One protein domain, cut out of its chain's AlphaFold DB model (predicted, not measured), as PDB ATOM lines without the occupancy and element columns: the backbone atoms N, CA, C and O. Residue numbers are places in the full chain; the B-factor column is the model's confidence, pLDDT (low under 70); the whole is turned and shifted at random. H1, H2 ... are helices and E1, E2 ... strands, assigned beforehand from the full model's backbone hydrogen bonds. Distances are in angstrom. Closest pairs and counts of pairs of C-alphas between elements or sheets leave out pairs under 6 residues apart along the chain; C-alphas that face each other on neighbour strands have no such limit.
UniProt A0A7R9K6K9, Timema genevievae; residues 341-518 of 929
ATOM      1  N   GLN A 341     127.431 119.816 167.309       75.62
ATOM      2  CA  GLN A 341     126.740 118.565 167.615       75.62
ATOM      3  C   GLN A 341     127.711 117.535 168.217       75.62
ATOM      4  O   GLN A 341     128.867 117.483 167.800       75.62
ATOM      5  N   PRO A 342     127.255 116.621 169.098       72.81
ATOM      6  CA  PRO A 342     128.099 115.536 169.619       72.81
ATOM      7  C   PRO A 342     128.699 114.627 168.532       72.81
ATOM      8  O   PRO A 342     129.745 114.022 168.721       72.81
ATOM      9  N   MET A 343     128.070 114.538 167.354       76.25
ATOM     10  CA  MET A 343     128.629 113.804 166.210       76.25
ATOM     11  C   MET A 343     129.849 114.493 165.576       76.25
ATOM     12  O   MET A 343     130.604 113.860 164.832       76.25
ATOM     13  N   ASP A 344     130.060 115.784 165.827       82.69
ATOM     14  CA  ASP A 344     131.181 116.531 165.256       82.69
ATOM     15  C   ASP A 344     132.504 116.167 165.943       82.69
ATOM     16  O   ASP A 344     133.538 116.167 165.277       82.69
ATOM     17  N   SER A 345     132.464 115.751 167.215       84.38
ATOM     18  CA  SER A 345     133.636 115.284 167.968       84.38
ATOM     19  C   SER A 345     134.054 113.845 167.647       84.38
ATOM     20  O   SER A 345     135.065 113.372 168.161       84.38
ATOM     21  N   ILE A 346     133.307 113.132 166.795       88.38
ATOM     22  CA  ILE A 346     133.702 111.796 166.335       88.38
ATOM     23  C   ILE A 346     134.988 111.905 165.513       88.38
ATOM     24  O   ILE A 346     135.076 112.689 164.564       88.38
ATOM     25  N   THR A 347     135.971 111.076 165.855       93.38
ATOM     26  CA  THR A 347     137.236 110.987 165.128       93.38
ATOM     27  C   THR A 347     137.007 110.529 163.689       93.38
ATOM     28  O   THR A 347     136.370 109.506 163.455       93.38
ATOM     29  N   ARG A 348     137.540 111.267 162.714       95.31
ATOM     30  CA  ARG A 348     137.471 110.933 161.281       95.31
ATOM     31  C   ARG A 348     138.875 110.727 160.745       95.31
ATOM     32  O   ARG A 348     139.719 111.598 160.915       95.31
ATOM     33  N   VAL A 349     139.118 109.603 160.087       96.88
ATOM     34  CA  VAL A 349     140.411 109.260 159.493       96.88
ATOM     35  C   VAL A 349     140.239 109.082 157.991       96.88
ATOM     36  O   VAL A 349     139.526 108.188 157.534       96.88
ATOM     37  N   TYR A 350     140.918 109.934 157.229       97.38
ATOM     38  CA  TYR A 350     141.026 109.831 155.779       97.38
ATOM     39  C   TYR A 350     142.379 109.226 155.413       97.38
ATOM     40  O   TYR A 350     143.405 109.890 155.554       97.38
ATOM     41  N   ALA A 351     142.398 107.973 154.960       96.81
ATOM     42  CA  ALA A 351     143.614 107.332 154.468       96.81
ATOM     43  C   ALA A 351     143.900 107.787 153.035       96.81
ATOM     44  O   ALA A 351     143.093 107.541 152.146       96.81
ATOM     45  N   CYS A 352     145.027 108.455 152.809       96.00
ATOM     46  CA  CYS A 352     145.408 109.052 151.535       96.00
ATOM     47  C   CYS A 352     146.686 108.405 150.997       96.00
ATOM     48  O   CYS A 352     147.771 108.665 151.519       96.00
ATOM     49  N   ALA A 353     146.557 107.625 149.923       94.06
ATOM     50  CA  ALA A 353     147.685 107.038 149.207       94.06
ATOM     51  C   ALA A 353     147.955 107.773 147.891       94.06
ATOM     52  O   ALA A 353     147.023 108.090 147.147       94.06
ATOM     53  N   THR A 354     149.223 108.026 147.570       90.25
ATOM     54  CA  THR A 354     149.629 108.503 146.238       90.25
ATOM     55  C   THR A 354     150.269 107.369 145.460       90.25
ATOM     56  O   THR A 354     151.215 106.762 145.952       90.25
ATOM     57  N   MET A 355     149.760 107.114 144.258       88.44
ATOM     58  CA  MET A 355     150.166 106.013 143.394       88.44
ATOM     59  C   MET A 355     150.571 106.517 142.010       88.44
ATOM     60  O   MET A 355     150.062 107.530 141.522       88.44
ATOM     61  N   TRP A 356     151.475 105.791 141.373       82.31
ATOM     62  CA  TRP A 356     151.892 105.982 139.996       82.31
ATOM     63  C   TRP A 356     152.152 104.633 139.304       82.31
ATOM     64  O   TRP A 356     151.234 104.060 138.719       82.31
ATOM     65  N   HIS A 357     153.390 104.130 139.365       83.06
ATOM     66  CA  HIS A 357     153.840 102.887 138.726       83.06
ATOM     67  C   HIS A 357     154.131 101.785 139.758       83.06
ATOM     68  O   HIS A 357     155.197 101.171 139.725       83.06
ATOM     69  N   GLU A 358     153.236 101.577 140.724       85.25
ATOM     70  CA  GLU A 358     153.383 100.505 141.713       85.25
ATOM     71  C   GLU A 358     153.272  99.122 141.065       85.25
ATOM     72  O   GLU A 358     152.498  98.901 140.128       85.25
ATOM     73  N   THR A 359     154.029  98.167 141.601       88.06
ATOM     74  CA  THR A 359     153.943  96.762 141.201       88.06
ATOM     75  C   THR A 359     152.695  96.099 141.779       88.06
ATOM     76  O   THR A 359     152.021  96.606 142.681       88.06
ATOM     77  N   ARG A 360     152.360  94.914 141.264       90.06
ATOM     78  CA  ARG A 360     151.217  94.139 141.754       90.06
ATOM     79  C   ARG A 360     151.381  93.754 143.224       90.06
ATOM     80  O   ARG A 360     150.400  93.756 143.968       90.06
ATOM     81  N   GLU A 361     152.598  93.422 143.627       87.38
ATOM     82  CA  GLU A 361     152.966  93.041 144.985       87.38
ATOM     83  C   GLU A 361     152.774  94.219 145.949       87.38
ATOM     84  O   GLU A 361     152.088  94.064 146.963       87.38
ATOM     85  N   GLU A 362     153.272  95.406 145.582       88.62
ATOM     86  CA  GLU A 362     153.111  96.652 146.346       88.62
ATOM     87  C   GLU A 362     151.625  97.002 146.520       88.62
ATOM     88  O   GLU A 362     151.134  97.141 147.642       88.62
ATOM     89  N   MET A 363     150.864  97.009 145.419       92.50
ATOM     90  CA  MET A 363     149.421  97.269 145.452       92.50
ATOM     91  C   MET A 363     148.670  96.280 146.350       92.50
ATOM     92  O   MET A 363     147.779  96.666 147.107       92.50
ATOM     93  N   THR A 364     149.024  94.993 146.280       93.94
ATOM     94  CA  THR A 364     148.417  93.945 147.111       93.94
ATOM     95  C   THR A 364     148.692  94.190 148.594       93.94
ATOM     96  O   THR A 364     147.801  93.988 149.421       93.94
ATOM     97  N   CYS A 365     149.910  94.622 148.930       92.31
ATOM     98  CA  CYS A 365     150.325  94.958 150.288       92.31
ATOM     99  C   CYS A 365     149.437  96.064 150.878       92.31
ATOM    100  O   CYS A 365     148.731  95.841 151.865       92.31
ATOM    101  N   MET A 366     149.354  97.202 150.186       94.38
ATOM    102  CA  MET A 366     148.526  98.334 150.603       94.38
ATOM    103  C   MET A 366     147.043  97.947 150.729       94.38
ATOM    104  O   MET A 366     146.394  98.264 151.728       94.38
ATOM    105  N   ILE A 367     146.486  97.234 149.742       95.44
ATOM    106  CA  ILE A 367     145.069  96.832 149.755       95.44
ATOM    107  C   ILE A 367     144.771  95.914 150.947       95.44
ATOM    108  O   ILE A 367     143.735  96.080 151.589       95.44
ATOM    109  N   LYS A 368     145.671  94.985 151.302       95.25
ATOM    110  CA  LYS A 368     145.506  94.144 152.499       95.25
ATOM    111  C   LYS A 368     145.433  94.980 153.777       95.25
ATOM    112  O   LYS A 368     144.558  94.715 154.601       95.25
ATOM    113  N   SER A 369     146.283  95.994 153.932       95.81
ATOM    114  CA  SER A 369     146.230  96.913 155.079       95.81
ATOM    115  C   SER A 369     144.879  97.629 155.169       95.81
ATOM    116  O   SER A 369     144.258  97.671 156.232       95.81
ATOM    117  N   LEU A 370     144.361  98.111 154.034       95.81
ATOM    118  CA  LEU A 370     143.052  98.768 153.956       95.81
ATOM    119  C   LEU A 370     141.888  97.817 154.281       95.81
ATOM    120  O   LEU A 370     140.941  98.219 154.952       95.81
ATOM    121  N   LEU A 371     141.958  96.551 153.857       95.56
ATOM    122  CA  LEU A 371     140.950  95.538 154.198       95.56
ATOM    123  C   LEU A 371     140.952  95.202 155.695       95.56
ATOM    124  O   LEU A 371     139.888  95.026 156.284       95.56
ATOM    125  N   ARG A 372     142.123  95.165 156.348       96.12
ATOM    126  CA  ARG A 372     142.197  95.003 157.812       96.12
ATOM    127  C   ARG A 372     141.538  96.179 158.542       96.12
ATOM    128  O   ARG A 372     140.846  95.953 159.533       96.12
ATOM    129  N   MET A 373     141.709  97.403 158.037       95.56
ATOM    130  CA  MET A 373     141.024  98.592 158.564       95.56
ATOM    131  C   MET A 373     139.506  98.527 158.369       95.56
ATOM    132  O   MET A 373     138.766  98.854 159.292       95.56
ATOM    133  N   ASP A 374     139.028  98.064 157.207       95.38
ATOM    134  CA  ASP A 374     137.592  97.871 156.940       95.38
ATOM    135  C   ASP A 374     136.958  96.886 157.934       95.38
ATOM    136  O   ASP A 374     135.875  97.145 158.458       95.38
ATOM    137  N   VAL A 375     137.655  95.793 158.260       93.75
ATOM    138  CA  VAL A 375     137.196  94.824 159.268       93.75
ATOM    139  C   VAL A 375     137.144  95.444 160.668       93.75
ATOM    140  O   VAL A 375     136.124  95.308 161.344       93.75
ATOM    141  N   ASP A 376     138.201  96.133 161.109       94.00
ATOM    142  CA  ASP A 376     138.235  96.785 162.431       94.00
ATOM    143  C   ASP A 376     137.132  97.849 162.569       94.00
ATOM    144  O   ASP A 376     136.388  97.857 163.555       94.00
ATOM    145  N   HIS A 377     136.958  98.692 161.546       93.94
ATOM    146  CA  HIS A 377     135.900  99.702 161.494       93.94
ATOM    147  C   HIS A 377     134.502  99.074 161.542       93.94
ATOM    148  O   HIS A 377     133.661  99.493 162.344       93.94
ATOM    149  N   ALA A 378     134.259  98.030 160.743       90.12
ATOM    150  CA  ALA A 378     132.973  97.342 160.697       90.12
ATOM    151  C   ALA A 378     132.601  96.716 162.047       90.12
ATOM    152  O   ALA A 378     131.446  96.821 162.468       90.12
ATOM    153  N   ILE A 379     133.570  96.111 162.747       88.31
ATOM    154  CA  ILE A 379     133.365  95.549 164.087       88.31
ATOM    155  C   ILE A 379     132.950  96.657 165.057       88.31
ATOM    156  O   ILE A 379     131.909  96.544 165.700       88.31
ATOM    157  N   ARG A 380     133.697  97.762 165.126       87.88
ATOM    158  CA  ARG A 380     133.400  98.875 166.050       87.88
ATOM    159  C   ARG A 380     132.042  99.507 165.779       87.88
ATOM    160  O   ARG A 380     131.250  99.714 166.696       87.88
ATOM    161  N   LYS A 381     131.729  99.732 164.504       86.25
ATOM    162  CA  LYS A 381     130.427 100.249 164.073       86.25
ATOM    163  C   LYS A 381     129.286  99.298 164.421       86.25
ATOM    164  O   LYS A 381     128.206  99.745 164.810       86.25
ATOM    165  N   TYR A 382     129.507  97.991 164.291       84.12
ATOM    166  CA  TYR A 382     128.534  96.980 164.684       84.12
ATOM    167  C   TYR A 382     128.288  96.994 166.197       84.12
ATOM    168  O   TYR A 382     127.123  97.033 166.597       84.12
ATOM    169  N   LEU A 383     129.355  97.029 167.008       82.88
ATOM    170  CA  LEU A 383     129.283  97.098 168.473       82.88
ATOM    171  C   LEU A 383     128.489  98.328 168.931       82.88
ATOM    172  O   LEU A 383     127.551  98.194 169.713       82.88
ATOM    173  N   GLN A 384     128.795  99.507 168.383       78.25
ATOM    174  CA  GLN A 384     128.120 100.747 168.763       78.25
ATOM    175  C   GLN A 384     126.635 100.752 168.374       78.25
ATOM    176  O   GLN A 384     125.793 101.217 169.136       78.25
ATOM    177  N   LYS A 385     126.297 100.223 167.189       79.19
ATOM    178  CA  LYS A 385     124.922 100.249 166.673       79.19
ATOM    179  C   LYS A 385     124.010  99.184 167.291       79.19
ATOM    180  O   LYS A 385     122.825  99.452 167.446       79.19
ATOM    181  N   HIS A 386     124.520  97.982 167.562       77.00
ATOM    182  CA  HIS A 386     123.681  96.837 167.954       77.00
ATOM    183  C   HIS A 386     123.795  96.461 169.430       77.00
ATOM    184  O   HIS A 386     122.876  95.833 169.947       77.00
ATOM    185  N   LEU A 387     124.898  96.805 170.102       72.69
ATOM    186  CA  LEU A 387     125.102  96.494 171.522       72.69
ATOM    187  C   LEU A 387     125.003  97.729 172.426       72.69
ATOM    188  O   LEU A 387     125.200  97.591 173.628       72.69
ATOM    189  N   GLU A 388     124.740  98.918 171.864       69.75
ATOM    190  CA  GLU A 388     124.663 100.213 172.574       69.75
ATOM    191  C   GLU A 388     125.885 100.521 173.464       69.75
ATOM    192  O   GLU A 388     125.844 101.372 174.352       69.75
ATOM    193  N   LEU A 389     127.013  99.854 173.208       70.69
ATOM    194  CA  LEU A 389     128.271 100.111 173.888       70.69
ATOM    195  C   LEU A 389     128.906 101.364 173.278       70.69
ATOM    196  O   LEU A 389     129.253 101.387 172.095       70.69
ATOM    197  N   VAL A 390     129.071 102.408 174.090       68.19
ATOM    198  CA  VAL A 390     129.821 103.609 173.702       68.19
ATOM    199  C   VAL A 390     131.307 103.254 173.699       68.19
ATOM    200  O   VAL A 390     131.937 103.197 174.753       68.19
ATOM    201  N   ASP A 391     131.860 102.986 172.514       71.50
ATOM    202  CA  ASP A 391     133.304 102.824 172.332       71.50
ATOM    203  C   ASP A 391     133.969 104.217 172.324       71.50
ATOM    204  O   ASP A 391     133.772 104.972 171.363       71.50
ATOM    205  N   PRO A 392     134.764 104.588 173.350       71.44
ATOM    206  CA  PRO A 392     135.486 105.866 173.362       71.44
ATOM    207  C   PRO A 392     136.510 105.977 172.216       71.44
ATOM    208  O   PRO A 392     136.942 107.077 171.856       71.44
ATOM    209  N   ASN A 393     136.872 104.844 171.608       78.88
ATOM    210  CA  ASN A 393     137.838 104.738 170.524       78.88
ATOM    211  C   ASN A 393     137.174 104.564 169.150       78.88
ATOM    212  O   ASN A 393     137.853 104.214 168.184       78.88
ATOM    213  N   TYR A 394     135.867 104.825 169.029       86.25
ATOM    214  CA  TYR A 394     135.203 104.824 167.729       86.25
ATOM    215  C   TYR A 394     135.794 105.888 166.790       86.25
ATOM    216  O   TYR A 394     136.063 107.024 167.189       86.25
ATOM    217  N   TYR A 395     135.957 105.520 165.519       92.06
ATOM    218  CA  TYR A 395     136.412 106.404 164.453       92.06
ATOM    219  C   TYR A 395     135.669 106.088 163.153       92.06
ATOM    220  O   TYR A 395     135.255 104.957 162.916       92.06
ATOM    221  N   GLU A 396     135.506 107.091 162.295       93.06
ATOM    222  CA  GLU A 396     135.063 106.912 160.912       93.06
ATOM    223  C   GLU A 396     136.273 106.787 159.986       93.06
ATOM    224  O   GLU A 396     137.245 107.527 160.139       93.06
ATOM    225  N   PHE A 397     136.205 105.874 159.013       95.56
ATOM    226  CA  PHE A 397     137.313 105.568 158.109       95.56
ATOM    227  C   PHE A 397     136.889 105.650 156.638       95.56
ATOM    228  O   PHE A 397     135.895 105.044 156.225       95.56
ATOM    229  N   GLU A 398     137.649 106.391 155.832       96.19
ATOM    230  CA  GLU A 398     137.449 106.514 154.384       96.19
ATOM    231  C   GLU A 398     138.805 106.568 153.668       96.19
ATOM    232  O   GLU A 398     139.732 107.231 154.131       96.19
ATOM    233  N   THR A 399     138.917 105.890 152.525       97.06
ATOM    234  CA  THR A 399     140.182 105.786 151.786       97.06
ATOM    235  C   THR A 399     140.136 106.565 150.478       97.06
ATOM    236  O   THR A 399     139.201 106.426 149.688       97.06
ATOM    237  N   HIS A 400     141.200 107.314 150.208       96.56
ATOM    238  CA  HIS A 400     141.460 108.078 149.000       96.56
ATOM    239  C   HIS A 400     142.783 107.635 148.375       96.56
ATOM    240  O   HIS A 400     143.838 107.735 148.990       96.56
ATOM    241  N   ILE A 401     142.745 107.174 147.131       95.50
ATOM    242  CA  ILE A 401     143.942 106.784 146.377       95.50
ATOM    243  C   ILE A 401     144.065 107.722 145.186       95.50
ATOM    244  O   ILE A 401     143.111 107.879 144.428       95.50
ATOM    245  N   LEU A 402     145.212 108.366 145.015       93.19
ATOM    246  CA  LEU A 402     145.452 109.327 143.946       93.19
ATOM    247  C   LEU A 402     146.438 108.733 142.949       93.19
ATOM    248  O   LEU A 402     147.632 108.693 143.230       93.19
ATOM    249  N   PHE A 403     145.929 108.317 141.790       91.44
ATOM    250  CA  PHE A 403     146.744 107.862 140.667       91.44
ATOM    251  C   PHE A 403     147.220 109.056 139.846       91.44
ATOM    252  O   PHE A 403     146.402 109.784 139.273       91.44
ATOM    253  N   ASP A 404     148.535 109.244 139.790       88.00
ATOM    254  CA  ASP A 404     149.177 110.221 138.917       88.00
ATOM    255  C   ASP A 404     149.309 109.671 137.486       88.00
ATOM    256  O   ASP A 404     149.520 108.476 137.297       88.00
ATOM    257  N   ASP A 405     149.149 110.536 136.481       85.38
ATOM    258  CA  ASP A 405     149.162 110.191 135.043       85.38
ATOM    259  C   ASP A 405     148.317 108.951 134.671       85.38
ATOM    260  O   ASP A 405     148.785 107.976 134.079       85.38
ATOM    261  N   ALA A 406     147.034 108.979 135.042       88.56
ATOM    262  CA  ALA A 406     146.135 107.830 134.927       88.56
ATOM    263  C   ALA A 406     145.632 107.543 133.496       88.56
ATOM    264  O   ALA A 406     144.961 106.530 133.278       88.56
ATOM    265  N   PHE A 407     145.907 108.426 132.530       88.31
ATOM    266  CA  PHE A 407     145.327 108.379 131.187       88.31
ATOM    267  C   PHE A 407     146.397 108.352 130.090       88.31
ATOM    268  O   PHE A 407     147.350 109.125 130.092       88.31
ATOM    269  N   GLU A 408     146.179 107.503 129.091       85.06
ATOM    270  CA  GLU A 408     146.927 107.446 127.840       85.06
ATOM    271  C   GLU A 408     146.047 107.950 126.688       85.06
ATOM    272  O   GLU A 408     144.835 107.719 126.664       85.06
ATOM    273  N   ARG A 409     146.657 108.607 125.693       80.06
ATOM    274  CA  ARG A 409     145.971 108.969 124.445       80.06
ATOM    275  C   ARG A 409     146.185 107.865 123.412       80.06
ATOM    276  O   ARG A 409     147.319 107.641 122.992       80.06
ATOM    277  N   LYS A 410     145.107 107.217 122.967       76.25
ATOM    278  CA  LYS A 410     145.108 106.335 121.787       76.25
ATOM    279  C   LYS A 410     144.022 106.803 120.830       76.25
ATOM    280  O   LYS A 410     142.893 107.012 121.251       76.25
ATOM    281  N   ASP A 411     144.394 107.034 119.573       71.69
ATOM    282  CA  ASP A 411     143.483 107.446 118.492       71.69
ATOM    283  C   ASP A 411     142.601 108.673 118.810       71.69
ATOM    284  O   ASP A 411     141.499 108.823 118.297       71.69
ATOM    285  N   GLY A 412     143.098 109.587 119.656       70.62
ATOM    286  CA  GLY A 412     142.381 110.800 120.066       70.62
ATOM    287  C   GLY A 412     141.422 110.623 121.251       70.62
ATOM    288  O   GLY A 412     140.920 111.626 121.758       70.62
ATOM    289  N   GLU A 413     141.223 109.398 121.745       73.25
ATOM    290  CA  GLU A 413     140.425 109.110 122.938       73.25
ATOM    291  C   GLU A 413     141.303 108.941 124.190       73.25
ATOM    292  O   GLU A 413     142.431 108.436 124.138       73.25
ATOM    293  N   TYR A 414     140.776 109.381 125.337       76.44
ATOM    294  CA  TYR A 414     141.408 109.191 126.643       76.44
ATOM    295  C   TYR A 414     141.063 107.805 127.179       76.44
ATOM    296  O   TYR A 414     139.920 107.540 127.551       76.44
ATOM    297  N   ILE A 415     142.064 106.933 127.259       85.75
ATOM    298  CA  ILE A 415     141.925 105.581 127.800       85.75
ATOM    299  C   ILE A 415     142.709 105.507 129.109       85.75
ATOM    300  O   ILE A 415     143.775 106.099 129.236       85.75
ATOM    301  N   ILE A 416     142.197 104.774 130.098       88.38
ATOM    302  CA  ILE A 416     142.956 104.502 131.325       88.38
ATOM    303  C   ILE A 416     144.254 103.741 131.009       88.38
ATOM    304  O   ILE A 416     144.261 102.826 130.173       88.38
ATOM    305  N   ASN A 417     145.333 104.116 131.692       89.38
ATOM    306  CA  ASN A 417     146.644 103.495 131.527       89.38
ATOM    307  C   ASN A 417     146.646 102.023 132.001       89.38
ATOM    308  O   ASN A 417     145.686 101.529 132.609       89.38
ATOM    309  N   GLN A 418     147.724 101.294 131.704       88.69
ATOM    310  CA  GLN A 418     147.847  99.887 132.110       88.69
ATOM    311  C   GLN A 418     147.866  99.710 133.642       88.69
ATOM    312  O   GLN A 418     147.210  98.803 134.149       88.69
ATOM    313  N   TYR A 419     148.514 100.612 134.381       89.88
ATOM    314  CA  TYR A 419     148.638 100.535 135.842       89.88
ATOM    315  C   TYR A 419     147.291 100.629 136.569       89.88
ATOM    316  O   TYR A 419     147.029  99.878 137.505       89.88
ATOM    317  N   VAL A 420     146.376 101.482 136.098       91.25
ATOM    318  CA  VAL A 420     145.012 101.588 136.636       91.25
ATOM    319  C   VAL A 420     144.231 100.299 136.371       91.25
ATOM    320  O   VAL A 420     143.491  99.834 137.241       91.25
ATOM    321  N   LYS A 421     144.410  99.671 135.200       91.81
ATOM    322  CA  LYS A 421     143.796  98.363 134.903       91.81
ATOM    323  C   LYS A 421     144.351  97.272 135.816       91.81
ATOM    324  O   LYS A 421     143.578  96.468 136.344       91.81
ATOM    325  N   ASP A 422     145.662  97.268 136.034       92.06
ATOM    326  CA  ASP A 422     146.327  96.315 136.917       92.06
ATOM    327  C   ASP A 422     145.886  96.505 138.370       92.06
ATOM    328  O   ASP A 422     145.592  95.514 139.043       92.06
ATOM    329  N   PHE A 423     145.708  97.745 138.829       93.69
ATOM    330  CA  PHE A 423     145.115  98.050 140.132       93.69
ATOM    331  C   PHE A 423     143.697  97.491 140.253       93.69
ATOM    332  O   PHE A 423     143.397  96.772 141.204       93.69
ATOM    333  N   MET A 424     142.823  97.742 139.271       93.19
ATOM    334  CA  MET A 424     141.445  97.229 139.288       93.19
ATOM    335  C   MET A 424     141.396  95.695 139.350       93.19
ATOM    336  O   MET A 424     140.565  95.122 140.060       93.19
ATOM    337  N   LYS A 425     142.291  95.016 138.623       93.25
ATOM    338  CA  LYS A 425     142.427  93.556 138.674       93.25
ATOM    339  C   LYS A 425     142.921  93.091 140.048       93.25
ATOM    340  O   LYS A 425     142.325  92.195 140.642       93.25
ATOM    341  N   THR A 426     143.970  93.726 140.567       94.31
ATOM    342  CA  THR A 426     144.577  93.412 141.871       94.31
ATOM    343  C   THR A 426     143.597  93.625 143.021       94.31
ATOM    344  O   THR A 426     143.510  92.782 143.910       94.31
ATOM    345  N   MET A 427     142.790  94.685 142.971       93.88
ATOM    346  CA  MET A 427     141.732  94.968 143.941       93.88
ATOM    347  C   MET A 427     140.719  93.825 144.027       93.88
ATOM    348  O   MET A 427     140.433  93.328 145.114       93.88
ATOM    349  N   ASN A 428     140.214  93.356 142.881       92.38
ATOM    350  CA  ASN A 428     139.248  92.259 142.848       92.38
ATOM    351  C   ASN A 428     139.833  90.947 143.388       92.38
ATOM    352  O   ASN A 428     139.181  90.272 144.182       92.38
ATOM    353  N   GLU A 429     141.056  90.594 142.988       93.50
ATOM    354  CA  GLU A 429     141.711  89.356 143.431       93.50
ATOM    355  C   GLU A 429     142.103  89.396 144.913       93.50
ATOM    356  O   GLU A 429     141.941  88.409 145.633       93.50
ATOM    357  N   THR A 430     142.567  90.546 145.406       93.56
ATOM    358  CA  THR A 430     142.943  90.709 146.815       93.56
ATOM    359  C   THR A 430     141.711  90.630 147.714       93.56
ATOM    360  O   THR A 430     141.726  89.906 148.703       93.56
ATOM    361  N   VAL A 431     140.599  91.278 147.350       92.19
ATOM    362  CA  VAL A 431     139.344  91.181 148.117       92.19
ATOM    363  C   VAL A 431     138.789  89.758 148.081       92.19
ATOM    364  O   VAL A 431     138.359  89.241 149.113       92.19
ATOM    365  N   GLN A 432     138.835  89.099 146.919       92.31
ATOM    366  CA  GLN A 432     138.371  87.721 146.782       92.31
ATOM    367  C   GLN A 432     139.214  86.752 147.613       92.31
ATOM    368  O   GLN A 432     138.651  85.878 148.265       92.31
ATOM    369  N   SER A 433     140.537  86.913 147.635       92.19
ATOM    370  CA  SER A 433     141.412  86.075 148.466       92.19
ATOM    371  C   SER A 433     141.247  86.345 149.965       92.19
ATOM    372  O   SER A 433     141.332  85.409 150.753       92.19
ATOM    373  N   PHE A 434     140.973  87.591 150.366       90.25
ATOM    374  CA  PHE A 434     140.864  87.976 151.775       90.25
ATOM    375  C   PHE A 434     139.493  87.655 152.393       90.25
ATOM    376  O   PHE A 434     139.425  87.157 153.513       90.25
ATOM    377  N   HIS A 435     138.395  87.922 151.676       87.19
ATOM    378  CA  HIS A 435     137.021  87.735 152.172       87.19
ATOM    379  C   HIS A 435     136.277  86.547 151.546       87.19
ATOM    380  O   HIS A 435     135.176  86.227 151.988       87.19
ATOM    381  N   GLY A 436     136.807  85.923 150.488       86.12
ATOM    382  CA  GLY A 436     136.090  84.897 149.719       86.12
ATOM    383  C   GLY A 436     134.960  85.446 148.838       86.12
ATOM    384  O   GLY A 436     134.197  84.672 148.264       86.12
ATOM    385  N   ILE A 437     134.828  86.773 148.723       87.25
ATOM    386  CA  ILE A 437     133.718  87.448 148.037       87.25
ATOM    387  C   ILE A 437     134.252  88.237 146.844       87.25
ATOM    388  O   ILE A 437     135.247  88.954 146.946       87.25
ATOM    389  N   ARG A 438     133.560  88.148 145.706       85.31
ATOM    390  CA  ARG A 438     133.870  88.967 144.532       85.31
ATOM    391  C   ARG A 438     133.291  90.372 144.699       85.31
ATOM    392  O   ARG A 438     132.087  90.529 144.897       85.31
ATOM    393  N   LEU A 439     134.149  91.383 144.597       87.38
ATOM    394  CA  LEU A 439     133.753  92.785 144.708       87.38
ATOM    395  C   LEU A 439     132.897  93.212 143.503       87.38
ATOM    396  O   LEU A 439     133.125  92.780 142.370       87.38
ATOM    397  N   GLN A 440     131.904  94.067 143.748       87.31
ATOM    398  CA  GLN A 440     131.129  94.691 142.676       87.31
ATOM    399  C   GLN A 440     132.000  95.678 141.877       87.31
ATOM    400  O   GLN A 440     132.936  96.262 142.435       87.31
ATOM    401  N   PRO A 441     131.712  95.885 140.577       88.62
ATOM    402  CA  PRO A 441     132.443  96.861 139.778       88.62
ATOM    403  C   PRO A 441     132.318  98.277 140.375       88.62
ATOM    404  O   PRO A 441     131.272  98.612 140.939       88.62
ATOM    405  N   PRO A 442     133.365  99.116 140.259       93.56
ATOM    406  CA  PRO A 442     133.323 100.480 140.772       93.56
ATOM    407  C   PRO A 442     132.287 101.325 140.043       93.56
ATOM    408  O   PRO A 442     132.069 101.171 138.841       93.56
ATOM    409  N   THR A 443     131.742 102.316 140.744       94.06
ATOM    410  CA  THR A 443     131.016 103.405 140.080       94.06
ATOM    411  C   THR A 443     132.014 104.449 139.591       94.06
ATOM    412  O   THR A 443     132.796 104.975 140.386       94.06
ATOM    413  N   ALA A 444     132.002 104.740 138.291       92.62
ATOM    414  CA  ALA A 444     132.875 105.731 137.674       92.62
ATOM    415  C   ALA A 444     132.171 107.089 137.544       92.62
ATOM    416  O   ALA A 444     131.024 107.164 137.111       92.62
ATOM    417  N   PHE A 445     132.880 108.164 137.884       92.06
ATOM    418  CA  PHE A 445     132.408 109.541 137.770       92.06
ATOM    419  C   PHE A 445     133.413 110.383 136.972       92.06
ATOM    420  O   PHE A 445     134.610 110.339 137.280       92.06
ATOM    421  N   PRO A 446     132.963 111.189 135.994       90.31
ATOM    422  CA  PRO A 446     133.804 112.227 135.414       90.31
ATOM    423  C   PRO A 446     134.048 113.320 136.459       90.31
ATOM    424  O   PRO A 446     133.154 113.675 137.228       90.31
ATOM    425  N   THR A 447     135.265 113.855 136.507       89.62
ATOM    426  CA  THR A 447     135.633 114.917 137.455       89.62
ATOM    427  C   THR A 447     136.443 116.012 136.759       89.62
ATOM    428  O   THR A 447     137.065 115.741 135.728       89.62
ATOM    429  N   PRO A 448     136.487 117.247 137.296       87.12
ATOM    430  CA  PRO A 448     137.228 118.347 136.671       87.12
ATOM    431  C   PRO A 448     138.717 118.051 136.447       87.12
ATOM    432  O   PRO A 448     139.317 118.596 135.532       87.12
ATOM    433  N   TYR A 449     139.299 117.159 137.249       88.38
ATOM    434  CA  TYR A 449     140.707 116.771 137.189       88.38
ATOM    435  C   TYR A 449     140.975 115.461 136.429       88.38
ATOM    436  O   TYR A 449     142.118 115.015 136.388       88.38
ATOM    437  N   GLY A 450     139.947 114.829 135.849       90.50
ATOM    438  CA  GLY A 450     140.059 113.526 135.187       90.50
ATOM    439  C   GLY A 450     138.864 112.629 135.507       90.50
ATOM    440  O   GLY A 450     137.737 112.905 135.092       90.50
ATOM    441  N   GLY A 451     139.089 111.569 136.279       91.56
ATOM    442  CA  GLY A 451     138.057 110.599 136.651       91.56
ATOM    443  C   GLY A 451     138.099 110.215 138.125       91.56
ATOM    444  O   GLY A 451     139.068 110.474 138.836       91.56
ATOM    445  N   ARG A 452     137.038 109.570 138.603       94.25
ATOM    446  CA  ARG A 452     136.993 108.983 139.944       94.25
ATOM    447  C   ARG A 452     136.272 107.647 139.918       94.25
ATOM    448  O   ARG A 452     135.179 107.558 139.371       94.25
ATOM    449  N   LEU A 453     136.856 106.640 140.550       95.00
ATOM    450  CA  LEU A 453     136.263 105.322 140.751       95.00
ATOM    451  C   LEU A 453     135.922 105.150 142.230       95.00
ATOM    452  O   LEU A 453     136.726 105.497 143.092       95.00
ATOM    453  N   VAL A 454     134.731 104.640 142.532       96.19
ATOM    454  CA  VAL A 454     134.272 104.441 143.912       96.19
ATOM    455  C   VAL A 454     133.888 102.985 144.130       96.19
ATOM    456  O   VAL A 454     133.003 102.466 143.448       96.19
ATOM    457  N   TRP A 455     134.521 102.362 145.121       94.81
ATOM    458  CA  TRP A 455     134.169 101.042 145.638       94.81
ATOM    459  C   TRP A 455     133.583 101.152 147.042       94.81
ATOM    460  O   TRP A 455     133.993 101.997 147.839       94.81
ATOM    461  N   THR A 456     132.645 100.261 147.352       93.56
ATOM    462  CA  THR A 456     132.184 100.016 148.723       93.56
ATOM    463  C   THR A 456     132.668  98.635 149.139       93.56
ATOM    464  O   THR A 456     132.349  97.651 148.471       93.56
ATOM    465  N   LEU A 457     133.456  98.575 150.209       91.75
ATOM    466  CA  LEU A 457     133.998  97.331 150.746       91.75
ATOM    467  C   LEU A 457     132.934  96.535 151.524       91.75
ATOM    468  O   LEU A 457     131.879  97.087 151.867       91.75
ATOM    469  N   PRO A 458     133.176  95.240 151.811       87.38
ATOM    470  CA  PRO A 458     132.254  94.417 152.594       87.38
ATOM    471  C   PRO A 458     131.881  95.029 153.956       87.38
ATOM    472  O   PRO A 458     130.702  95.012 154.317       87.38
ATOM    473  N   GLY A 459     132.836  95.647 154.659       84.88
ATOM    474  CA  GLY A 459     132.648  96.363 155.926       84.88
ATOM    475  C   GLY A 459     131.983  97.740 155.804       84.88
ATOM    476  O   GLY A 459     131.825  98.446 156.796       84.88
ATOM    477  N   LYS A 460     131.497  98.099 154.606       89.12
ATOM    478  CA  LYS A 460     130.795  99.353 154.269       89.12
ATOM    479  C   LYS A 460     131.664 100.611 154.265       89.12
ATOM    480  O   LYS A 460     131.116 101.686 154.002       89.12
ATOM    481  N   THR A 461     132.975 100.511 154.479       92.81
ATOM    482  CA  THR A 461     133.880 101.628 154.176       92.81
ATOM    483  C   THR A 461     133.992 101.829 152.660       92.81
ATOM    484  O   THR A 461     133.630 100.960 151.854       92.81
ATOM    485  N   LYS A 462     134.435 103.019 152.244       94.50
ATOM    486  CA  LYS A 462     134.555 103.388 150.829       94.50
ATOM    487  C   LYS A 462     136.016 103.570 150.445       94.50
ATOM    488  O   LYS A 462     136.774 104.187 151.188       94.50
ATOM    489  N   ILE A 463     136.363 103.104 149.246       95.50
ATOM    490  CA  ILE A 463     137.622 103.442 148.578       95.50
ATOM    491  C   ILE A 463     137.305 104.326 147.376       95.50
ATOM    492  O   ILE A 463     136.588 103.916 146.459       95.50
ATOM    493  N   LEU A 464     137.844 105.540 147.390       96.06
ATOM    494  CA  LEU A 464     137.720 106.527 146.331       96.06
ATOM    495  C   LEU A 464     139.065 106.647 145.619       96.06
ATOM    496  O   LEU A 464     140.033 107.164 146.165       96.06
ATOM    497  N   VAL A 465     139.120 106.186 144.376       95.62
ATOM    498  CA  VAL A 465     140.316 106.289 143.541       95.62
ATOM    499  C   VAL A 465     140.158 107.473 142.602       95.62
ATOM    500  O   VAL A 465     139.274 107.498 141.748       95.62
ATOM    501  N   HIS A 466     141.004 108.477 142.779       94.25
ATOM    502  CA  HIS A 466     141.063 109.690 141.985       94.25
ATOM    503  C   HIS A 466     142.074 109.489 140.852       94.25
ATOM    504  O   HIS A 466     143.264 109.310 141.098       94.25
ATOM    505  N   LEU A 467     141.591 109.516 139.611       93.62
ATOM    506  CA  LEU A 467     142.390 109.369 138.399       93.62
ATOM    507  C   LEU A 467     142.755 110.762 137.884       93.62
ATOM    508  O   LEU A 467     141.883 111.482 137.383       93.62
ATOM    509  N   LYS A 468     144.023 111.152 138.038       90.94
ATOM    510  CA  LYS A 468     144.511 112.462 137.604       90.94
ATOM    511  C   LYS A 468     144.872 112.437 136.124       90.94
ATOM    512  O   LYS A 468     145.627 111.583 135.665       90.94
ATOM    513  N   ASP A 469     144.355 113.418 135.403       87.81
ATOM    514  CA  ASP A 469     144.759 113.734 134.040       87.81
ATOM    515  C   ASP A 469     145.934 114.723 134.070       87.81
ATOM    516  O   ASP A 469     145.813 115.821 134.630       87.81
ATOM    517  N   LYS A 470     147.070 114.331 133.476       84.00
ATOM    518  CA  LYS A 470     148.300 115.139 133.445       84.00
ATOM    519  C   LYS A 470     148.129 116.479 132.735       84.00
ATOM    520  O   LYS A 470     148.863 117.419 133.030       84.00
ATOM    521  N   ASP A 471     147.162 116.571 131.824       84.25
ATOM    522  CA  ASP A 471     146.895 117.794 131.071       84.25
ATOM    523  C   ASP A 471     146.082 118.803 131.904       84.25
ATOM    524  O   ASP A 471     146.037 119.989 131.578       84.25
ATOM    525  N   LYS A 472     145.445 118.351 132.996       85.62
ATOM    526  CA  LYS A 472     144.550 119.166 133.835       85.62
ATOM    527  C   LYS A 472     145.143 119.510 135.194       85.62
ATOM    528  O   LYS A 472     144.949 120.622 135.680       85.62
ATOM    529  N   ILE A 473     145.840 118.568 135.827       85.25
ATOM    530  CA  ILE A 473     146.498 118.773 137.119       85.25
ATOM    531  C   ILE A 473     147.994 118.509 136.992       85.25
ATOM    532  O   ILE A 473     148.434 117.592 136.307       85.25
ATOM    533  N   ARG A 474     148.784 119.314 137.709       84.50
ATOM    534  CA  ARG A 474     150.236 119.147 137.798       84.50
ATOM    535  C   ARG A 474     150.602 117.733 138.275       84.50
ATOM    536  O   ARG A 474     150.050 117.218 139.253       84.50
ATOM    537  N   HIS A 475     151.560 117.139 137.575       78.81
ATOM    538  CA  HIS A 475     152.168 115.856 137.916       78.81
ATOM    539  C   HIS A 475     153.073 115.990 139.154       78.81
ATOM    540  O   HIS A 475     153.518 117.100 139.462       78.81
ATOM    541  N   ARG A 476     153.389 114.862 139.804       79.50
ATOM    542  CA  ARG A 476     154.190 114.644 141.030       79.50
ATOM    543  C   ARG A 476     153.381 114.496 142.321       79.50
ATOM    544  O   ARG A 476     152.320 115.098 142.510       79.50
ATOM    545  N   LYS A 477     153.983 113.760 143.266       83.94
ATOM    546  CA  LYS A 477     153.447 113.427 144.597       83.94
ATOM    547  C   LYS A 477     152.928 114.643 145.368       83.94
ATOM    548  O   LYS A 477     151.776 114.628 145.788       83.94
ATOM    549  N   ARG A 478     153.698 115.735 145.466       89.69
ATOM    550  CA  ARG A 478     153.265 116.977 146.138       89.69
ATOM    551  C   ARG A 478     151.942 117.525 145.601       89.69
ATOM    552  O   ARG A 478     151.080 117.922 146.375       89.69
ATOM    553  N   TRP A 479     151.745 117.540 144.284       89.94
ATOM    554  CA  TRP A 479     150.508 118.059 143.691       89.94
ATOM    555  C   TRP A 479     149.324 117.113 143.888       89.94
ATOM    556  O   TRP A 479     148.194 117.579 144.018       89.94
ATOM    557  N   SER A 480     149.574 115.805 143.991       90.50
ATOM    558  CA  SER A 480     148.577 114.856 144.493       90.50
ATOM    559  C   SER A 480     148.235 115.145 145.964       90.50
ATOM    560  O   SER A 480     147.055 115.216 146.301       90.50
ATOM    561  N   GLN A 481     149.229 115.424 146.818       91.75
ATOM    562  CA  GLN A 481     148.987 115.801 148.216       91.75
ATOM    563  C   GLN A 481     148.135 117.070 148.337       91.75
ATOM    564  O   GLN A 481     147.090 117.066 148.986       91.75
ATOM    565  N   VAL A 482     148.507 118.126 147.610       92.38
ATOM    566  CA  VAL A 482     147.723 119.364 147.515       92.38
ATOM    567  C   VAL A 482     146.288 119.077 147.063       92.38
ATOM    568  O   VAL A 482     145.342 119.576 147.669       92.38
ATOM    569  N   MET A 483     146.100 118.256 146.029       91.44
ATOM    570  CA  MET A 483     144.775 117.941 145.494       91.44
ATOM    571  C   MET A 483     143.855 117.293 146.537       91.44
ATOM    572  O   MET A 483     142.710 117.732 146.673       91.44
ATOM    573  N   TYR A 484     144.317 116.279 147.283       92.06
ATOM    574  CA  TYR A 484     143.459 115.680 148.311       92.06
ATOM    575  C   TYR A 484     143.240 116.625 149.491       92.06
ATOM    576  O   TYR A 484     142.157 116.605 150.066       92.06
ATOM    577  N   MET A 485     144.212 117.476 149.842       93.44
ATOM    578  CA  MET A 485     144.036 118.468 150.908       93.44
ATOM    579  C   MET A 485     142.940 119.470 150.529       93.44
ATOM    580  O   MET A 485     142.039 119.712 151.324       93.44
ATOM    581  N   TYR A 486     142.924 119.977 149.291       91.75
ATOM    582  CA  TYR A 486     141.832 120.835 148.814       91.75
ATOM    583  C   TYR A 486     140.485 120.108 148.777       91.75
ATOM    584  O   TYR A 486     139.466 120.690 149.142       91.75
ATOM    585  N   TYR A 487     140.460 118.837 148.372       91.44
ATOM    586  CA  TYR A 487     139.225 118.055 148.345       91.44
ATOM    587  C   TYR A 487     138.674 117.775 149.756       91.44
ATOM    588  O   TYR A 487     137.488 117.971 150.013       91.44
ATOM    589  N   LEU A 488     139.516 117.330 150.689       93.94
ATOM    590  CA  LEU A 488     139.097 116.929 152.034       93.94
ATOM    591  C   LEU A 488     138.908 118.120 152.972       93.94
ATOM    592  O   LEU A 488     137.941 118.163 153.723       93.94
ATOM    593  N   LEU A 489     139.818 119.087 152.935       93.62
ATOM    594  CA  LEU A 489     139.825 120.211 153.871       93.62
ATOM    595  C   LEU A 489     139.052 121.401 153.294       93.62
ATOM    596  O   LEU A 489     138.199 121.976 153.964       93.62
ATOM    597  N   GLY A 490     139.291 121.731 152.024       90.50
ATOM    598  CA  GLY A 490     138.580 122.805 151.328       90.50
ATOM    599  C   GLY A 490     137.120 122.442 151.052       90.50
ATOM    600  O   GLY A 490     136.202 122.989 151.659       90.50
ATOM    601  N   HIS A 491     136.892 121.477 150.167       89.62
ATOM    602  CA  HIS A 491     135.549 121.152 149.689       89.62
ATOM    603  C   HIS A 491     134.676 120.454 150.749       89.62
ATOM    604  O   HIS A 491     133.517 120.818 150.931       89.62
ATOM    605  N   ARG A 492     135.202 119.471 151.498       89.81
ATOM    606  CA  ARG A 492     134.375 118.715 152.465       89.81
ATOM    607  C   ARG A 492     134.200 119.370 153.834       89.81
ATOM    608  O   ARG A 492     133.282 118.964 154.539       89.81
ATOM    609  N   ILE A 493     135.040 120.333 154.219       91.88
ATOM    610  CA  ILE A 493     134.937 121.014 155.524       91.88
ATOM    611  C   ILE A 493     134.678 122.512 155.335       91.88
ATOM    612  O   ILE A 493     133.678 123.026 155.840       91.88
ATOM    613  N   MET A 494     135.539 123.226 154.602       90.12
ATOM    614  CA  MET A 494     135.447 124.689 154.497       90.12
ATOM    615  C   MET A 494     134.240 125.182 153.699       90.12
ATOM    616  O   MET A 494     133.624 126.164 154.114       90.12
ATOM    617  N   GLU A 495     133.858 124.509 152.613       91.69
ATOM    618  CA  GLU A 495     132.694 124.893 151.794       91.69
ATOM    619  C   GLU A 495     131.342 124.544 152.437       91.69
ATOM    620  O   GLU A 495     130.300 124.992 151.957       91.69
ATOM    621  N   LEU A 496     131.322 123.792 153.547       90.19
ATOM    622  CA  LEU A 496     130.071 123.475 154.236       90.19
ATOM    623  C   LEU A 496     129.372 124.764 154.716       90.19
ATOM    624  O   LEU A 496     130.016 125.608 155.351       90.19
ATOM    625  N   PRO A 497     128.053 124.924 154.501       89.75
ATOM    626  CA  PRO A 497     127.290 126.085 154.960       89.75
ATOM    627  C   PRO A 497     126.943 125.964 156.458       89.75
ATOM    628  O   PRO A 497     125.779 125.977 156.848       89.75
ATOM    629  N   ILE A 498     127.960 125.784 157.304       89.31
ATOM    630  CA  ILE A 498     127.851 125.623 158.764       89.31
ATOM    631  C   ILE A 498     128.687 126.681 159.500       89.31
ATOM    632  O   ILE A 498     129.595 127.279 158.918       89.31
ATOM    633  N   HIS A 499     128.392 126.894 160.787       89.44
ATOM    634  CA  HIS A 499     129.096 127.861 161.636       89.44
ATOM    635  C   HIS A 499     130.602 127.554 161.759       89.44
ATOM    636  O   HIS A 499     131.008 126.389 161.734       89.44
ATOM    637  N   ILE A 500     131.427 128.593 161.923       87.88
ATOM    638  CA  ILE A 500     132.898 128.492 161.952       87.88
ATOM    639  C   ILE A 500     133.374 127.617 163.120       87.88
ATOM    640  O   ILE A 500     134.202 126.733 162.913       87.88
ATOM    641  N   ASP A 501     132.790 127.775 164.311       87.12
ATOM    642  CA  ASP A 501     133.150 126.968 165.491       87.12
ATOM    643  C   ASP A 501     132.921 125.472 165.253       87.12
ATOM    644  O   ASP A 501     133.749 124.632 165.606       87.12
ATOM    645  N   ARG A 502     131.826 125.128 164.565       89.81
ATOM    646  CA  ARG A 502     131.525 123.745 164.193       89.81
ATOM    647  C   ARG A 502     132.569 123.192 163.220       89.81
ATOM    648  O   ARG A 502     133.032 122.069 163.399       89.81
ATOM    649  N   LYS A 503     132.989 123.988 162.226       91.44
ATOM    650  CA  LYS A 503     134.086 123.615 161.309       91.44
ATOM    651  C   LYS A 503     135.387 123.383 162.067       91.44
ATOM    652  O   LYS A 503     136.082 122.420 161.767       91.44
ATOM    653  N   ALA A 504     135.694 124.225 163.054       90.56
ATOM    654  CA  ALA A 504     136.898 124.096 163.865       90.56
ATOM    655  C   ALA A 504     136.910 122.787 164.670       90.56
ATOM    656  O   ALA A 504     137.932 122.106 164.688       90.56
ATOM    657  N   VAL A 505     135.777 122.391 165.265       91.12
ATOM    658  CA  VAL A 505     135.645 121.113 165.992       91.12
ATOM    659  C   VAL A 505     135.765 119.912 165.049       91.12
ATOM    660  O   VAL A 505     136.475 118.955 165.364       91.12
ATOM    661  N   ILE A 506     135.136 119.970 163.871       92.56
ATOM    662  CA  ILE A 506     135.273 118.918 162.852       92.56
ATOM    663  C   ILE A 506     136.736 118.805 162.404       92.56
ATOM    664  O   ILE A 506     137.276 117.703 162.359       92.56
ATOM    665  N   ALA A 507     137.398 119.927 162.110       93.75
ATOM    666  CA  ALA A 507     138.800 119.960 161.699       93.75
ATOM    667  C   ALA A 507     139.756 119.498 162.813       93.75
ATOM    668  O   ALA A 507     140.795 118.908 162.523       93.75
ATOM    669  N   GLN A 508     139.414 119.725 164.083       93.88
ATOM    670  CA  GLN A 508     140.202 119.248 165.221       93.88
ATOM    671  C   GLN A 508     140.174 117.719 165.335       93.88
ATOM    672  O   GLN A 508     141.203 117.112 165.621       93.88
ATOM    673  N   ASN A 509     139.018 117.110 165.061       93.50
ATOM    674  CA  ASN A 509     138.787 115.665 165.161       93.50
ATOM    675  C   ASN A 509     138.932 114.925 163.820       93.50
ATOM    676  O   ASN A 509     138.590 113.746 163.720       93.50
ATOM    677  N   THR A 510     139.418 115.606 162.781       96.12
ATOM    678  CA  THR A 510     139.683 115.011 161.470       96.12
ATOM    679  C   THR A 510     141.180 114.845 161.266       96.12
ATOM    680  O   THR A 510     141.956 115.790 161.424       96.12
ATOM    681  N   TYR A 511     141.578 113.650 160.851       97.12
ATOM    682  CA  TYR A 511     142.959 113.278 160.605       97.12
ATOM    683  C   TYR A 511     143.136 112.727 159.190       97.12
ATOM    684  O   TYR A 511     142.287 111.997 158.677       97.12
ATOM    685  N   ILE A 512     144.259 113.063 158.562       97.00
ATOM    686  CA  ILE A 512     144.684 112.524 157.271       97.00
ATOM    687  C   ILE A 512     145.834 111.554 157.525       97.00
ATOM    688  O   ILE A 512     146.895 111.968 157.986       97.00
ATOM    689  N   LEU A 513     145.624 110.276 157.229       96.88
ATOM    690  CA  LEU A 513     146.664 109.254 157.251       96.88
ATOM    691  C   LEU A 513     147.347 109.237 155.881       96.88
ATOM    692  O   LEU A 513     146.801 108.697 154.924       96.88
ATOM    693  N   ALA A 514     148.515 109.863 155.777       94.69
ATOM    694  CA  ALA A 514     149.352 109.814 154.586       94.69
ATOM    695  C   ALA A 514     150.076 108.467 154.514       94.69
ATOM    696  O   ALA A 514     150.696 108.044 155.498       94.69
ATOM    697  N   MET A 515     149.980 107.813 153.355       92.12
ATOM    698  CA  MET A 515     150.615 106.525 153.115       92.12
ATOM    699  C   MET A 515     151.152 106.364 151.689       92.12
ATOM    700  O   MET A 515     150.634 106.962 150.745       92.12
ATOM    701  N   ASP A 516     152.180 105.531 151.536       89.00
ATOM    702  CA  ASP A 516     152.720 105.137 150.232       89.00
ATOM    703  C   ASP A 516     152.042 103.845 149.721       89.00
ATOM    704  O   ASP A 516     151.376 103.121 150.469       89.00
ATOM    705  N   GLY A 517     152.161 103.585 148.416       86.75
ATOM    706  CA  GLY A 517     151.462 102.495 147.720       86.75
ATOM    707  C   GLY A 517     151.951 101.074 148.035       86.75
ATOM    708  O   GLY A 517     151.400 100.123 147.490       86.75
ATOM    709  N   ASP A 518     152.961 100.926 148.891       88.25
ATOM    710  CA  ASP A 518     153.665  99.682 149.225       88.25
ATOM    711  C   ASP A 518     153.647  99.352 150.734       88.25
ATOM    712  O   ASP A 518     154.381  98.475 151.193       88.25
TER     713      ASP A 518
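AT A GLANCE: This is residues 341 to 518 of the 929 residues of a protein of Timema genevievae (UniProt A0A7R9K6K9). A twisted sheet of six strands is the middle layer of this domain, with the long helix H1 and helix H2 over one face and H3 over the other. H4 folds back at the end of H3, and the small hairpin E3 E4 lies at one end of the long axis. The printed part has 178 residues with four named helices and eight named strands, in the order E1 H1 E2 E3 E4 H2 E5 E6 E7 H3 H4 E8. The large sheet runs E5 E6 E7 E2 E1 E8 and is mixed; the class is mixed, helices and strands. The whole is compact, with a radius of gyration of the C-alphas of 17.3 A and spans of 56 by 42 by 24 A.

IN THESE COORDINATES: Find C-alpha 347 at (137.236, 110.987, 165.128); from there E1 runs 25.8 A to residue 355. H1, residues 360 to 386, covers 38.1 A, and E2, residues 395 to 403, 26.0 A. Next come E3, 407 to 410, E4, 413 to 416, and H2, 418 to 435, 25.8 A. Read on through E5, 443 to 447, E6, 450 to 456, 20.7 A, and E7, 462 to 468. H3, 477 to 494, covers 23.4 A; H4 is 500 to 508, and E8, 510 to 516, ends at C-alpha 516, (152.720, 105.137, 150.232).

HOW THE PARTS SIT: E5, E6 and E7 form a meander, each strand the antiparallel neighbour of the one before; look at N 445 and O 452, 2.8 A, and N 453 and O 465, 2.8 A. E7, E2, E1 and E8 are parallel neighbours in turn, with N 466 and O 401 at 2.7 A, N 400 and O 351 at 2.7 A, and N 352 and O 513 at 2.8 A. H1 is on the sheet at a height of 9.0 A, along the strands. On the same face, H2 touches residues 360 to 371 of H1, closest at the C-alphas of Thr 364 and Thr 430, 6.4 A, at a steep tilt of 47 degrees. H3 is on the opposite face, slantwise to E2 at 40 degrees on the local plane. H3 and H4 form a helical hairpin, closest at the C-alphas of Ile 493 and Lys 503, 6.4 A; H4 only grazes the sheet. In the hairpin E3 and E4, N 408 and O 415 are 2.8 A apart. Every O i to N i+4 pair is within hydrogen-bond range in H1, H2 and H4, and 11 of 14 in H3.

THE WHOLE: The C-alphas farthest apart, those of Leu 389 and Asp 411, are 57.9 A apart. The printed part has no cut, and no link is long. Residues 496 to 501 stand free. Mean pLDDT of the printed part is 89.2; look for values under 70 at residues 388 and 390.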